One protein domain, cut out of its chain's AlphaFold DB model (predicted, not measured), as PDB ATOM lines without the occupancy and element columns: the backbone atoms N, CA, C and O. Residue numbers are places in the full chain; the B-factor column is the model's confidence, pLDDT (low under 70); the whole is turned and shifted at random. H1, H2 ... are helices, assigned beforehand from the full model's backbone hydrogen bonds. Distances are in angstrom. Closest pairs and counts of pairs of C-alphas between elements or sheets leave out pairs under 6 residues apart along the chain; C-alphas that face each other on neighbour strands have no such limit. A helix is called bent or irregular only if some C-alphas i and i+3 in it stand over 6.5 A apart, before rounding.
ATOM      1  N   ALA A  41     195.278 230.276 241.021       40.81
ATOM      2  CA  ALA A  41     195.889 229.946 239.744       40.81
ATOM      3  C   ALA A  41     195.086 228.782 239.143       40.81
ATOM      4  O   ALA A  41     194.916 227.758 239.817       40.81
ATOM      5  N   PRO A  42     194.540 228.922 237.925       41.41
ATOM      6  CA  PRO A  42     193.730 227.874 237.346       41.41
ATOM      7  C   PRO A  42     194.648 226.667 237.187       41.41
ATOM      8  O   PRO A  42     195.655 226.752 236.484       41.41
ATOM      9  N   LEU A  43     194.323 225.595 237.915       45.56
ATOM     10  CA  LEU A  43     195.009 224.304 237.956       45.56
ATOM     11  C   LEU A  43     194.957 223.649 236.571       45.56
ATOM     12  O   LEU A  43     194.307 222.637 236.341       45.56
ATOM     13  N   HIS A  44     195.664 224.250 235.627       42.94
ATOM     14  CA  HIS A  44     196.009 223.694 234.343       42.94
ATOM     15  C   HIS A  44     197.257 222.847 234.555       42.94
ATOM     16  O   HIS A  44     198.331 223.162 234.046       42.94
ATOM     17  N   SER A  45     197.118 221.706 235.235       43.97
ATOM     18  CA  SER A  45     197.859 220.564 234.709       43.97
ATOM     19  C   SER A  45     197.241 220.331 233.329       43.97
ATOM     20  O   SER A  45     196.129 219.808 233.229       43.97
ATOM     21  N   ARG A  46     197.898 220.857 232.288       46.16
ATOM     22  CA  ARG A  46     197.436 220.992 230.891       46.16
ATOM     23  C   ARG A  46     196.914 219.701 230.233       46.16
ATOM     24  O   ARG A  46     196.513 219.733 229.079       46.16
ATOM     25  N   THR A  47     196.891 218.583 230.945       49.53
ATOM     26  CA  THR A  47     196.535 217.251 230.457       49.53
ATOM     27  C   THR A  47     195.325 216.606 231.137       49.53
ATOM     28  O   THR A  47     194.842 215.611 230.610       49.53
ATOM     29  N   ILE A  48     194.803 217.127 232.259       51.53
ATOM     30  CA  ILE A  48     193.666 216.483 232.962       51.53
ATOM     31  C   ILE A  48     192.337 217.214 232.709       51.53
ATOM     32  O   ILE A  48     191.293 216.582 232.746       51.53
ATOM     33  N   CYS A  49     192.348 218.508 232.374       44.56
ATOM     34  CA  CYS A  49     191.128 219.330 232.277       44.56
ATOM     35  C   CYS A  49     190.650 219.604 230.835       44.56
ATOM     36  O   CYS A  49     189.980 220.606 230.581       44.56
ATOM     37  N   ALA A  50     191.003 218.757 229.865       43.41
ATOM     38  CA  ALA A  50     190.513 218.900 228.497       43.41
ATOM     39  C   ALA A  50     189.099 218.300 228.382       43.41
ATOM     40  O   ALA A  50     188.949 217.089 228.278       43.41
ATOM     41  N   LYS A  51     188.086 219.175 228.464       49.69
ATOM     42  CA  LYS A  51     186.662 218.986 228.114       49.69
ATOM     43  C   LYS A  51     186.268 217.582 227.604       49.69
ATOM     44  O   LYS A  51     186.345 217.320 226.410       49.69
ATOM     45  N   ALA A  52     185.759 216.741 228.500       49.50
ATOM     46  CA  ALA A  52     184.879 215.599 228.227       49.50
ATOM     47  C   ALA A  52     184.270 215.146 229.564       49.50
ATOM     48  O   ALA A  52     184.963 215.233 230.575       49.50
ATOM     49  N   ASP A  53     182.996 214.737 229.572       63.03
ATOM     50  CA  ASP A  53     182.203 214.209 230.700       63.03
ATOM     51  C   ASP A  53     182.861 214.276 232.089       63.03
ATOM     52  O   ASP A  53     183.832 213.569 232.377       63.03
ATOM     53  N   GLY A  54     182.294 215.075 233.003       70.75
ATOM     54  CA  GLY A  54     182.850 215.276 234.352       70.75
ATOM     55  C   GLY A  54     183.183 213.968 235.085       70.75
ATOM     56  O   GLY A  54     184.174 213.897 235.812       70.75
ATOM     57  N   LYS A  55     182.428 212.900 234.802       79.44
ATOM     58  CA  LYS A  55     182.667 211.541 235.296       79.44
ATOM     59  C   LYS A  55     183.917 210.876 234.707       79.44
ATOM     60  O   LYS A  55     184.681 210.278 235.459       79.44
ATOM     61  N   ALA A  56     184.159 211.000 233.403       79.62
ATOM     62  CA  ALA A  56     185.355 210.464 232.747       79.62
ATOM     63  C   ALA A  56     186.620 211.175 233.247       79.62
ATOM     64  O   ALA A  56     187.628 210.540 233.557       79.62
ATOM     65  N   THR A  57     186.544 212.496 233.420       82.88
ATOM     66  CA  THR A  57     187.645 213.283 233.992       82.88
ATOM     67  C   THR A  57     187.934 212.867 235.441       82.88
ATOM     68  O   THR A  57     189.091 212.687 235.835       82.88
ATOM     69  N   LEU A  58     186.881 212.646 236.234       86.31
ATOM     70  CA  LEU A  58     186.993 212.148 237.604       86.31
ATOM     71  C   LEU A  58     187.604 210.740 237.659       86.31
ATOM     72  O   LEU A  58     188.458 210.466 238.502       86.31
ATOM     73  N   GLU A  59     187.211 209.849 236.754       86.44
ATOM     74  CA  GLU A  59     187.779 208.508 236.651       86.44
ATOM     75  C   GLU A  59     189.280 208.550 236.348       86.44
ATOM     76  O   GLU A  59     190.060 207.874 237.027       86.44
ATOM     77  N   VAL A  60     189.713 209.392 235.405       83.44
ATOM     78  CA  VAL A  60     191.138 209.597 235.104       83.44
ATOM     79  C   VAL A  60     191.884 210.108 236.336       83.44
ATOM     80  O   VAL A  60     192.943 209.567 236.673       83.44
ATOM     81  N   PHE A  61     191.324 211.086 237.055       86.75
ATOM     82  CA  PHE A  61     191.899 211.589 238.302       86.75
ATOM     83  C   PHE A  61     192.083 210.464 239.331       86.75
ATOM     84  O   PHE A  61     193.166 210.293 239.896       86.75
ATOM     85  N   LEU A  62     191.047 209.655 239.568       88.56
ATOM     86  CA  LEU A  62     191.096 208.566 240.547       88.56
ATOM     87  C   LEU A  62     192.059 207.461 240.118       88.56
ATOM     88  O   LEU A  62     192.786 206.921 240.954       88.56
ATOM     89  N   LYS A  63     192.126 207.150 238.823       84.75
ATOM     90  CA  LYS A  63     193.088 206.195 238.266       84.75
ATOM     91  C   LYS A  63     194.524 206.658 238.501       84.75
ATOM     92  O   LYS A  63     195.357 205.856 238.912       84.75
ATOM     93  N   GLN A  64     194.809 207.948 238.329       81.56
ATOM     94  CA  GLN A  64     196.121 208.526 238.642       81.56
ATOM     95  C   GLN A  64     196.417 208.561 240.144       81.56
ATOM     96  O   GLN A  64     197.536 208.269 240.565       81.56
ATOM     97  N   ALA A  65     195.413 208.850 240.971       84.44
ATOM     98  CA  ALA A  65     195.547 208.823 242.421       84.44
ATOM     99  C   ALA A  65     195.684 207.394 242.989       84.44
ATOM    100  O   ALA A  65     196.133 207.217 244.128       84.44
ATOM    101  N   SER A  66     195.319 206.362 242.225       83.19
ATOM    102  CA  SER A  66     195.341 204.965 242.662       83.19
ATOM    103  C   SER A  66     196.757 204.451 242.945       83.19
ATOM    104  O   SER A  66     197.774 205.028 242.552       83.19
ATOM    105  N   ARG A  67     196.851 203.359 243.711       70.81
ATOM    106  CA  ARG A  67     198.117 202.660 243.965       70.81
ATOM    107  C   ARG A  67     198.280 201.529 242.940       70.81
ATOM    108  O   ARG A  67     197.389 200.682 242.878       70.81
ATOM    109  N   PRO A  68     199.413 201.422 242.218       64.25
ATOM    110  CA  PRO A  68     199.670 200.243 241.404       64.25
ATOM    111  C   PRO A  68     199.832 199.011 242.299       64.25
ATOM    112  O   PRO A  68     200.241 199.107 243.463       64.25
ATOM    113  N   LYS A  69     199.498 197.848 241.740       60.22
ATOM    114  CA  LYS A  69     199.623 196.551 242.403       60.22
ATOM    115  C   LYS A  69     201.101 196.269 242.656       60.22
ATOM    116  O   LYS A  69     201.863 196.041 241.726       60.22
ATOM    117  N   VAL A  70     201.515 196.327 243.920       56.59
ATOM    118  CA  VAL A  70     202.888 195.992 244.300       56.59
ATOM    119  C   VAL A  70     203.045 194.481 244.135       56.59
ATOM    120  O   VAL A  70     202.307 193.721 244.758       56.59
ATOM    121  N   GLY A  71     203.975 194.047 243.282       53.75
ATOM    122  CA  GLY A  71     204.213 192.642 242.912       53.75
ATOM    123  C   GLY A  71     204.768 191.737 244.020       53.75
ATOM    124  O   GLY A  71     205.336 190.694 243.721       53.75
ATOM    125  N   LEU A  72     204.627 192.107 245.295       53.56
ATOM    126  CA  LEU A  72     204.998 191.238 246.409       53.56
ATOM    127  C   LEU A  72     203.916 190.175 246.631       53.56
ATOM    128  O   LEU A  72     202.723 190.485 246.625       53.56
ATOM    129  N   ALA A  73     204.343 188.926 246.833       55.59
ATOM    130  CA  ALA A  73     203.468 187.785 247.087       55.59
ATOM    131  C   ALA A  73     202.408 188.120 248.157       55.59
ATOM    132  O   ALA A  73     202.731 188.672 249.212       55.59
ATOM    133  N   LYS A  74     201.139 187.772 247.876       55.00
ATOM    134  CA  LYS A  74     199.937 188.108 248.674       55.00
ATOM    135  C   LYS A  74     200.091 187.889 250.191       55.00
ATOM    136  O   LYS A  74     199.403 188.553 250.960       55.00
ATOM    137  N   ALA A  75     200.977 186.986 250.611       55.84
ATOM    138  CA  ALA A  75     201.146 186.544 251.991       55.84
ATOM    139  C   ALA A  75     201.782 187.572 252.954       55.84
ATOM    140  O   ALA A  75     201.603 187.433 254.158       55.84
ATOM    141  N   LYS A  76     202.502 188.602 252.476       61.91
ATOM    142  CA  LYS A  76     203.221 189.563 253.354       61.91
ATOM    143  C   LYS A  76     202.803 191.028 253.201       61.91
ATOM    144  O   LYS A  76     203.501 191.918 253.677       61.91
ATOM    145  N   GLN A  77     201.683 191.310 252.538       59.38
ATOM    146  CA  GLN A  77     201.236 192.692 252.362       59.38
ATOM    147  C   GLN A  77     200.356 193.134 253.529       59.38
ATOM    148  O   GLN A  77     199.245 192.627 253.707       59.38
ATOM    149  N   SER A  78     200.821 194.130 254.287       63.69
ATOM    150  CA  SER A  78     199.962 194.844 255.237       63.69
ATOM    151  C   SER A  78     198.777 195.486 254.500       63.69
ATOM    152  O   SER A  78     198.833 195.719 253.288       63.69
ATOM    153  N   ALA A  79     197.687 195.809 255.203       60.19
ATOM    154  CA  ALA A  79     196.527 196.474 254.594       60.19
ATOM    155  C   ALA A  79     196.917 197.764 253.837       60.19
ATOM    156  O   ALA A  79     196.323 198.094 252.814       60.19
ATOM    157  N   GLY A  80     197.979 198.442 254.288       57.62
ATOM    158  CA  GLY A  80     198.561 199.611 253.631       57.62
ATOM    159  C   GLY A  80     199.469 199.315 252.431       57.62
ATOM    160  O   GLY A  80     199.916 200.260 251.795       57.62
ATOM    161  N   GLN A  81     199.773 198.060 252.103       60.91
ATOM    162  CA  GLN A  81     200.602 197.663 250.953       60.91
ATOM    163  C   GLN A  81     199.802 197.023 249.812       60.91
ATOM    164  O   GLN A  81     200.337 196.852 248.716       60.91
ATOM    165  N   ARG A  82     198.524 196.704 250.042       65.94
ATOM    166  CA  ARG A  82     197.643 196.151 249.010       65.94
ATOM    167  C   ARG A  82     197.405 197.165 247.887       65.94
ATOM    168  O   ARG A  82     197.396 198.379 248.107       65.94
ATOM    169  N   ALA A  83     197.199 196.647 246.677       72.31
ATOM    170  CA  ALA A  83     196.728 197.441 245.548       72.31
ATOM    171  C   ALA A  83     195.428 198.150 245.946       72.31
ATOM    172  O   ALA A  83     194.493 197.505 246.421       72.31
ATOM    173  N   MET A  84     195.380 199.465 245.766       80.06
ATOM    174  CA  MET A  84     194.203 200.265 246.079       80.06
ATOM    175  C   MET A  84     193.800 200.991 244.815       80.06
ATOM    176  O   MET A  84     194.502 201.878 244.330       80.06
ATOM    177  N   ASP A  85     192.661 200.557 244.310       84.75
ATOM    178  CA  ASP A  85     192.010 201.095 243.138       84.75
ATOM    179  C   ASP A  85     190.912 202.058 243.598       84.75
ATOM    180  O   ASP A  85     189.898 201.646 244.170       84.75
ATOM    181  N   LEU A  86     191.162 203.351 243.405       87.12
ATOM    182  CA  LEU A  86     190.249 204.420 243.797       87.12
ATOM    183  C   LEU A  86     189.084 204.575 242.823       87.12
ATOM    184  O   LEU A  86     188.087 205.184 243.204       87.12
ATOM    185  N   THR A  87     189.156 204.004 241.614       88.06
ATOM    186  CA  THR A  87     188.035 204.046 240.657       88.06
ATOM    187  C   THR A  87     186.799 203.338 241.218       88.06
ATOM    188  O   THR A  87     185.670 203.744 240.964       88.06
ATOM    189  N   LYS A  88     186.991 202.383 242.139       89.62
ATOM    190  CA  LYS A  88     185.909 201.735 242.897       89.62
ATOM    191  C   LYS A  88     185.083 202.690 243.761       89.62
ATOM    192  O   LYS A  88     184.006 202.317 244.211       89.62
ATOM    193  N   GLN A  89     185.591 203.893 244.036       91.00
ATOM    194  CA  GLN A  89     184.867 204.914 244.793       91.00
ATOM    195  C   GLN A  89     184.060 205.860 243.893       91.00
ATOM    196  O   GLN A  89     183.420 206.764 244.423       91.00
ATOM    197  N   LEU A  90     184.042 205.657 242.566       90.38
ATOM    198  CA  LEU A  90     183.309 206.515 241.625       90.38
ATOM    199  C   LEU A  90     181.832 206.675 241.995       90.38
ATOM    200  O   LEU A  90     181.341 207.794 242.002       90.38
ATOM    201  N   SER A  91     181.147 205.596 242.383       91.62
ATOM    202  CA  SER A  91     179.731 205.657 242.779       91.62
ATOM    203  C   SER A  91     179.480 206.510 244.026       91.62
ATOM    204  O   SER A  91     178.432 207.129 244.152       91.62
ATOM    205  N   LYS A  92     180.446 206.592 244.947       91.56
ATOM    206  CA  LYS A  92     180.357 207.435 246.155       91.56
ATOM    207  C   LYS A  92     180.666 208.904 245.872       91.56
ATOM    208  O   LYS A  92     180.280 209.802 246.622       91.56
ATOM    209  N   LEU A  93     181.411 209.141 244.800       91.50
ATOM    210  CA  LEU A  93     181.788 210.460 244.310       91.50
ATOM    211  C   LEU A  93     180.877 210.900 243.156       91.50
ATOM    212  O   LEU A  93     181.212 211.842 242.446       91.50
ATOM    213  N   ASP A  94     179.734 210.234 242.978       89.69
ATOM    214  CA  ASP A  94     178.783 210.578 241.933       89.69
ATOM    215  C   ASP A  94     178.240 212.001 242.137       89.69
ATOM    216  O   ASP A  94     178.132 212.505 243.270       89.69
ATOM    217  N   GLY A  95     178.003 212.678 241.015       87.25
ATOM    218  CA  GLY A  95     177.643 214.095 240.975       87.25
ATOM    219  C   GLY A  95     178.754 215.066 241.395       87.25
ATOM    220  O   GLY A  95     178.488 216.258 241.499       87.25
ATOM    221  N   MET A  96     179.980 214.596 241.654       89.88
ATOM    222  CA  MET A  96     181.122 215.457 241.974       89.88
ATOM    223  C   MET A  96     182.006 215.660 240.744       89.88
ATOM    224  O   MET A  96     182.350 214.706 240.045       89.88
ATOM    225  N   THR A  97     182.424 216.896 240.498       89.25
ATOM    226  CA  THR A  97     183.423 217.202 239.470       89.25
ATOM    227  C   THR A  97     184.841 217.123 240.040       89.25
ATOM    228  O   THR A  97     185.055 217.063 241.254       89.25
ATOM    229  N   VAL A  98     185.855 217.152 239.170       88.06
ATOM    230  CA  VAL A  98     187.250 217.284 239.625       88.06
ATOM    231  C   VAL A  98     187.460 218.605 240.367       88.06
ATOM    232  O   VAL A  98     188.174 218.623 241.367       88.06
ATOM    233  N   GLU A  99     186.809 219.691 239.946       88.19
ATOM    234  CA  GLU A  99     186.899 220.996 240.614       88.19
ATOM    235  C   GLU A  99     186.373 220.942 242.052       88.19
ATOM    236  O   GLU A  99     187.033 221.428 242.977       88.19
ATOM    237  N   ASP A 100     185.240 220.273 242.259       90.69
ATOM    238  CA  ASP A 100     184.691 220.012 243.589       90.69
ATOM    239  C   ASP A 100     185.665 219.179 244.425       90.69
ATOM    240  O   ASP A 100     185.932 219.484 245.590       90.69
ATOM    241  N   LEU A 101     186.281 218.163 243.816       89.88
ATOM    242  CA  LEU A 101     187.266 217.313 244.475       89.88
ATOM    243  C   LEU A 101     188.544 218.080 244.866       89.88
ATOM    244  O   LEU A 101     189.176 217.775 245.882       89.88
ATOM    245  N   MET A 102     188.908 219.130 244.123       89.94
ATOM    246  CA  MET A 102     190.004 220.033 244.494       89.94
ATOM    247  C   MET A 102     189.681 220.878 245.739       89.94
ATOM    248  O   MET A 102     190.601 221.318 246.444       89.94
ATOM    249  N   ARG A 103     188.393 221.051 246.061       91.62
ATOM    250  CA  ARG A 103     187.888 221.827 247.206       91.62
ATOM    251  C   ARG A 103     187.374 220.954 248.361       91.62
ATOM    252  O   ARG A 103     187.224 221.456 249.471       91.62
ATOM    253  N   VAL A 104     187.164 219.656 248.133       92.94
ATOM    254  CA  VAL A 104     186.514 218.741 249.085       92.94
ATOM    255  C   VAL A 104     187.255 218.628 250.424       92.94
ATOM    256  O   VAL A 104     188.483 218.564 250.485       92.94
ATOM    257  N   THR A 105     186.523 218.566 251.531       94.25
ATOM    258  CA  THR A 105     187.114 218.353 252.860       94.25
ATOM    259  C   THR A 105     187.168 216.867 253.212       94.25
ATOM    260  O   THR A 105     186.465 216.030 252.641       94.25
ATOM    261  N   THR A 106     187.992 216.510 254.203       95.44
ATOM    262  CA  THR A 106     188.023 215.141 254.745       95.44
ATOM    263  C   THR A 106     186.657 214.703 255.281       95.44
ATOM    264  O   THR A 106     186.321 213.524 255.181       95.44
ATOM    265  N   VAL A 107     185.887 215.644 255.841       96.12
ATOM    266  CA  VAL A 107     184.548 215.409 256.400       96.12
ATOM    267  C   VAL A 107     183.559 215.079 255.285       96.12
ATOM    268  O   VAL A 107     182.950 214.017 255.335       96.12
ATOM    269  N   ALA A 108     183.525 215.877 254.214       94.94
ATOM    270  CA  ALA A 108     182.644 215.634 253.071       94.94
ATOM    271  C   ALA A 108     182.897 214.266 252.405       94.94
ATOM    272  O   ALA A 108     181.970 213.548 252.031       94.94
ATOM    273  N   LEU A 109     184.162 213.838 252.307       95.50
ATOM    274  CA  LEU A 109     184.487 212.495 251.814       95.50
ATOM    275  C   LEU A 109     184.051 211.381 252.786       95.50
ATOM    276  O   LEU A 109     183.731 210.275 252.350       95.50
ATOM    277  N   LYS A 110     184.072 211.638 254.100       96.12
ATOM    278  CA  LYS A 110     183.610 210.686 255.121       96.12
ATOM    279  C   LYS A 110     182.092 210.519 255.057       96.12
ATOM    280  O   LYS A 110     181.632 209.384 255.104       96.12
ATOM    281  N   GLU A 111     181.349 211.611 254.916       96.38
ATOM    282  CA  GLU A 111     179.883 211.614 254.780       96.38
ATOM    283  C   GLU A 111     179.426 210.840 253.541       96.38
ATOM    284  O   GLU A 111     178.465 210.084 253.599       96.38
ATOM    285  N   ARG A 112     180.201 210.910 252.454       94.69
ATOM    286  CA  ARG A 112     179.998 210.092 251.246       94.69
ATOM    287  C   ARG A 112     180.405 208.620 251.397       94.69
ATOM    288  O   ARG A 112     180.375 207.861 250.433       94.69
ATOM    289  N   GLY A 113     180.848 208.191 252.579       96.12
ATOM    290  CA  GLY A 113     181.221 206.801 252.849       96.12
ATOM    291  C   GLY A 113     182.529 206.349 252.190       96.12
ATOM    292  O   GLY A 113     182.777 205.145 252.056       96.12
ATOM    293  N   VAL A 114     183.388 207.274 251.748       94.62
ATOM    294  CA  VAL A 114     184.714 206.925 251.212       94.62
ATOM    295  C   VAL A 114     185.577 206.410 252.368       94.62
ATOM    296  O   VAL A 114     185.664 207.106 253.382       94.62
ATOM    297  N   PRO A 115     186.233 205.238 252.283       93.44
ATOM    298  CA  PRO A 115     186.978 204.696 253.413       93.44
ATOM    299  C   PRO A 115     188.263 205.485 253.712       93.44
ATOM    300  O   PRO A 115     188.789 206.237 252.891       93.44
ATOM    301  N   THR A 116     188.753 205.374 254.950       93.00
ATOM    302  CA  THR A 116     189.774 206.284 255.498       93.00
ATOM    303  C   THR A 116     191.072 206.321 254.692       93.00
ATOM    304  O   THR A 116     191.675 207.388 254.564       93.00
ATOM    305  N   GLN A 117     191.512 205.186 254.150       89.25
ATOM    306  CA  GLN A 117     192.774 205.108 253.414       89.25
ATOM    307  C   GLN A 117     192.661 205.772 252.036       89.25
ATOM    308  O   GLN A 117     193.545 206.525 251.628       89.25
ATOM    309  N   GLU A 118     191.531 205.577 251.369       90.81
ATOM    310  CA  GLU A 118     191.162 206.173 250.093       90.81
ATOM    311  C   GLU A 118     191.016 207.689 250.237       90.81
ATOM    312  O   GLU A 118     191.576 208.430 249.433       90.81
ATOM    313  N   ARG A 119     190.378 208.174 251.317       93.94
ATOM    314  CA  ARG A 119     190.307 209.617 251.623       93.94
ATOM    315  C   ARG A 119     191.696 210.233 251.745       93.94
ATOM    316  O   ARG A 119     191.996 211.217 251.074       93.94
ATOM    317  N   LYS A 120     192.564 209.641 252.576       91.56
ATOM    318  CA  LYS A 120     193.950 210.109 252.751       91.56
ATOM    319  C   LYS A 120     194.692 210.151 251.418       91.56
ATOM    320  O   LYS A 120     195.442 211.090 251.159       91.56
ATOM    321  N   ARG A 121     194.471 209.148 250.570       88.94
ATOM    322  CA  ARG A 121     195.112 209.038 249.264       88.94
ATOM    323  C   ARG A 121     194.652 210.128 248.297       88.94
ATOM    324  O   ARG A 121     195.507 210.812 247.740       88.94
ATOM    325  N   ILE A 122     193.341 210.312 248.154       91.38
ATOM    326  CA  ILE A 122     192.734 211.360 247.325       91.38
ATOM    327  C   ILE A 122     193.251 212.736 247.754       91.38
ATOM    328  O   ILE A 122     193.739 213.501 246.926       91.38
ATOM    329  N   LEU A 123     193.224 213.026 249.058       92.88
ATOM    330  CA  LEU A 123     193.652 214.318 249.595       92.88
ATOM    331  C   LEU A 123     195.153 214.569 249.413       92.88
ATOM    332  O   LEU A 123     195.543 215.694 249.114       92.88
ATOM    333  N   ASN A 124     195.998 213.545 249.557       90.25
ATOM    334  CA  ASN A 124     197.438 213.677 249.317       90.25
ATOM    335  C   ASN A 124     197.731 213.945 247.832       90.25
ATOM    336  O   ASN A 124     198.451 214.886 247.509       90.25
ATOM    337  N   PHE A 125     197.112 213.178 246.926       88.50
ATOM    338  CA  PHE A 125     197.245 213.383 245.480       88.50
ATOM    339  C   PHE A 125     196.812 214.798 245.073       88.50
ATOM    340  O   PHE A 125     197.566 215.528 244.432       88.50
ATOM    341  N   ARG A 126     195.645 215.230 245.554       90.50
ATOM    342  CA  ARG A 126     195.134 216.591 245.383       90.50
ATOM    343  C   ARG A 126     196.097 217.653 245.913       90.50
ATOM    344  O   ARG A 126     196.342 218.646 245.237       90.50
ATOM    345  N   ASN A 127     196.622 217.478 247.126       90.31
ATOM    346  CA  ASN A 127     197.543 218.444 247.727       90.31
ATOM    347  C   ASN A 127     198.824 218.579 246.899       90.31
ATOM    348  O   ASN A 127     199.281 219.697 246.697       90.31
ATOM    349  N   LYS A 128     199.363 217.480 246.362       86.62
ATOM    350  CA  LYS A 128     200.519 217.528 245.458       86.62
ATOM    351  C   LYS A 128     200.234 218.336 244.196       86.62
ATOM    352  O   LYS A 128     201.008 219.233 243.879       86.62
ATOM    353  N   LEU A 129     199.093 218.097 243.549       85.94
ATOM    354  CA  LEU A 129     198.675 218.896 242.392       85.94
ATOM    355  C   LEU A 129     198.517 220.384 242.745       85.94
ATOM    356  O   LEU A 129     198.982 221.240 242.001       85.94
ATOM    357  N   ARG A 130     197.926 220.708 243.906       85.94
ATOM    358  CA  ARG A 130     197.803 222.100 244.391       85.94
ATOM    359  C   ARG A 130     199.146 222.773 244.639       85.94
ATOM    360  O   ARG A 130     199.255 223.979 244.467       85.94
ATOM    361  N   LEU A 131     200.144 222.004 245.056       85.44
ATOM    362  CA  LEU A 131     201.507 222.479 245.267       85.44
ATOM    363  C   LEU A 131     202.314 222.556 243.956       85.44
ATOM    364  O   LEU A 131     203.508 222.823 244.006       85.44
ATOM    365  N   GLY A 132     201.691 222.313 242.798       82.62
ATOM    366  CA  GLY A 132     202.358 222.363 241.498       82.62
ATOM    367  C   GLY A 132     203.296 221.186 241.241       82.62
ATOM    368  O   GLY A 132     204.130 221.260 240.344       82.62
ATOM    369  N   TRP A 133     203.182 220.103 242.016       83.44
ATOM    370  CA  TRP A 133     203.925 218.888 241.722       83.44
ATOM    371  C   TRP A 133     203.331 218.225 240.488       83.44
ATOM    372  O   TRP A 133     202.122 217.997 240.406       83.44
ATOM    373  N   GLU A 134     204.197 217.850 239.561       80.88
ATOM    374  CA  GLU A 134     203.794 217.175 238.339       80.88
ATOM    375  C   GLU A 134     203.975 215.671 238.500       80.88
ATOM    376  O   GLU A 134     205.023 215.190 238.934       80.88
ATOM    377  N   HIS A 135     202.945 214.907 238.152       73.81
ATOM    378  CA  HIS A 135     203.065 213.461 238.062       73.81
ATOM    379  C   HIS A 135     203.648 213.111 236.688       73.81
ATOM    380  O   HIS A 135     203.053 213.446 235.669       73.81
ATOM    381  N   ASP A 136     204.769 212.391 236.637       68.12
ATOM    382  CA  ASP A 136     205.517 212.049 235.413       68.12
ATOM    383  C   ASP A 136     204.752 211.189 234.391       68.12
ATOM    384  O   ASP A 136     205.298 210.831 233.348       68.12
ATOM    385  N   GLY A 137     203.503 210.829 234.695       58.50
ATOM    386  CA  GLY A 137     202.614 210.055 233.832       58.50
ATOM    387  C   GLY A 137     203.123 208.654 233.487       58.50
ATOM    388  O   GLY A 137     202.447 207.938 232.745       58.50
ATOM    389  N   ARG A 138     204.272 208.214 234.023       59.56
ATOM    390  CA  ARG A 138     204.854 206.901 233.733       59.56
ATOM    391  C   ARG A 138     204.114 205.844 234.547       59.56
ATOM    392  O   ARG A 138     204.640 205.244 235.474       59.56
ATOM    393  N   MET A 139     202.872 205.566 234.148       53.72
ATOM    394  CA  MET A 139     202.070 204.431 234.618       53.72
ATOM    395  C   MET A 139     202.582 203.071 234.109       53.72
ATOM    396  O   MET A 139     201.893 202.067 234.266       53.72
ATOM    397  N   ARG A 140     203.774 203.006 233.497       50.25
ATOM    398  CA  ARG A 140     204.391 201.744 233.073       50.25
ATOM    399  C   ARG A 140     204.961 201.027 234.291       50.25
ATOM    400  O   ARG A 140     206.127 201.191 234.637       50.25
ATOM    401  N   ASP A 141     204.088 200.300 234.981       47.94
ATOM    402  CA  ASP A 141     204.383 199.151 235.851       47.94
ATOM    403  C   ASP A 141     205.240 199.404 237.103       47.94
ATOM    404  O   ASP A 141     205.399 198.524 237.949       47.94
ATOM    405  N   LYS A 142     205.763 200.618 237.288       47.00
ATOM    406  CA  LYS A 142     206.630 200.985 238.406       47.00
ATOM    407  C   LYS A 142     206.054 202.204 239.106       47.00
ATOM    408  O   LYS A 142     206.074 203.301 238.580       47.00
ATOM    409  N   HIS A 143     205.562 201.976 240.326       49.22
ATOM    410  CA  HIS A 143     205.318 202.975 241.370       49.22
ATOM    411  C   HIS A 143     204.884 204.370 240.855       49.22
ATOM    412  O   HIS A 143     205.731 205.255 240.777       49.22
ATOM    413  N   ALA A 144     203.574 204.606 240.650       50.78
ATOM    414  CA  ALA A 144     202.908 205.922 240.452       50.78
ATOM    415  C   ALA A 144     203.108 206.954 241.610       50.78
ATOM    416  O   ALA A 144     202.220 207.675 242.042       50.78
ATOM    417  N   TRP A 145     204.260 206.899 242.262       54.12
ATOM    418  CA  TRP A 145     204.648 207.573 243.498       54.12
ATOM    419  C   TRP A 145     206.102 207.999 243.426       54.12
ATOM    420  O   TRP A 145     206.460 208.993 244.044       54.12
ATOM    421  N   LYS A 146     206.933 207.244 242.691       57.25
ATOM    422  CA  LYS A 146     208.319 207.612 242.395       57.25
ATOM    423  C   LYS A 146     208.424 208.611 241.236       57.25
ATOM    424  O   LYS A 146     209.523 209.028 240.914       57.25
ATOM    425  N   GLY A 147     207.290 209.011 240.659       65.62
ATOM    426  CA  GLY A 147     207.210 209.884 239.493       65.62
ATOM    427  C   GLY A 147     206.805 211.330 239.770       65.62
ATOM    428  O   GLY A 147     206.444 212.037 238.841       65.62
ATOM    429  N   TRP A 148     206.790 211.785 241.025       76.69
ATOM    430  CA  TRP A 148     206.441 213.179 241.309       76.69
ATOM    431  C   TRP A 148     207.652 214.081 241.110       76.69
ATOM    432  O   TRP A 148     208.667 213.900 241.781       76.69
ATOM    433  N   ARG A 149     207.526 215.056 240.214       76.69
ATOM    434  CA  ARG A 149     208.508 216.117 240.012       76.69
ATOM    435  C   ARG A 149     208.102 217.340 240.835       76.69
ATOM    436  O   ARG A 149     206.909 217.667 240.848       76.69
ATOM    437  N   PRO A 150     209.047 217.979 241.541       79.06
ATOM    438  CA  PRO A 150     208.760 219.217 242.248       79.06
ATOM    439  C   PRO A 150     208.389 220.321 241.245       79.06
ATOM    440  O   PRO A 150     208.763 220.232 240.069       79.06
ATOM    441  N   PRO A 151     207.655 221.355 241.684       80.25
ATOM    442  CA  PRO A 151     207.398 222.525 240.854       80.25
ATOM    443  C   PRO A 151     208.727 223.146 240.394       80.25
ATOM    444  O   PRO A 151     209.682 223.226 241.163       80.25
ATOM    445  N   GLN A 152     208.792 223.617 239.143       69.50
ATOM    446  CA  GLN A 152     210.026 224.126 238.515       69.50
ATOM    447  C   GLN A 152     210.742 225.229 239.319       69.50
ATOM    448  O   GLN A 152     211.950 225.394 239.187       69.50
ATOM    449  N   HIS A 153     210.023 225.957 240.176       57.34
ATOM    450  CA  HIS A 153     210.599 226.989 241.038       57.34
ATOM    451  C   HIS A 153     211.532 226.453 242.137       57.34
ATOM    452  O   HIS A 153     212.421 227.191 242.556       57.34
TER     453      HIS A 153
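What this domain is: This is residues 41 to 153 of the 158 residues of a protein of Coccolithus braarudii (UniProt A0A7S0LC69). Two helical hairpins, H1 with H2 and H4 with H5, meet where the end of H1 touches the middle part of H5, and H3 packs on H1 with its start. Three long stretches have no named element: residues 66 to 85 form a long loop between H1 and H2 that reaches away to one end of the longest axis, residues 41 to 53 lead into H1, and residues 131 to 153 fold back on themselves after H5. The printed part has 113 residues with five named helices, H1 to H5 in chain order, and no named strand; the class is all helix, though the helices hold 47 of the 113 residues. The whole is compact, with a radius of gyration of the C-alphas of 14.4 A and spans of 44 by 36 by 24 A.

How they stand to each other: Begin at H1, residues 54 to 65, the hub, which touches three other helices. Go on to H2, residues 86 to 93, which touches H1 closest at the C-alphas of Leu 62 and Leu 86, 5.3 A apart; the two form a hairpin at a steep tilt of 38 degrees, opposite ways. H3, residues 98 to 103, touches H1 at the C-alphas of Leu 58 and Val 98, their closest, 5.5 A apart, at a steep tilt of 65 degrees, the same way. Next come H4, residues 106 to 111, and H5, residues 116 to 130, a hairpin at a steep tilt of 43 degrees, opposite ways, with the C-alphas of Leu 109 and Arg 119 closest at 6.5 A. H1, with residues 62 to 65 alone, touches residues 121 to 125 of H5, about perpendicular at 82 degrees; the C-alphas of Ala 65 and Phe 125 are the closest, 5.7 A apart. H3 and H5 are close but not clearly touching, 6.2 A between the C-alphas of Met 102 and Arg 126, their closest. H1 and H4 are apart. Every O i to N i+4 pair is within hydrogen-bond range in H1, H3, H4 and H5; in H2 it is 1 of 4, beside 4 of 5 O i to N i+3 pairs.

Where its parts are: Find C-alpha 54 at (182.850, 215.276, 234.352); from there H1 runs 16.4 A to C-alpha 65. H2 covers 10.4 A and is irregular, with C-alphas 88 and 91 7.3 A apart. H3 and H4 each cover 8.9 A. H5 runs 20.9 A from C-alpha 116 at (189.774, 206.284, 255.498) to C-alpha 130 at (197.803, 222.100, 244.391).

The domain as a whole: Look at Ala 41 and Ala 75 for the two C-alphas farthest apart, 45.4 A. The printed part has no cut. H1 to H2 is a long link of 20 residues; the other links between helices are tight. After H5, residues 134 to 135 pair with residues 148 to 149, antiparallel. The mean pLDDT of the printed part is 75.2, and it is under 70 in residues 41 to 53, 68 to 82, 136 to 147 and 152 to 153.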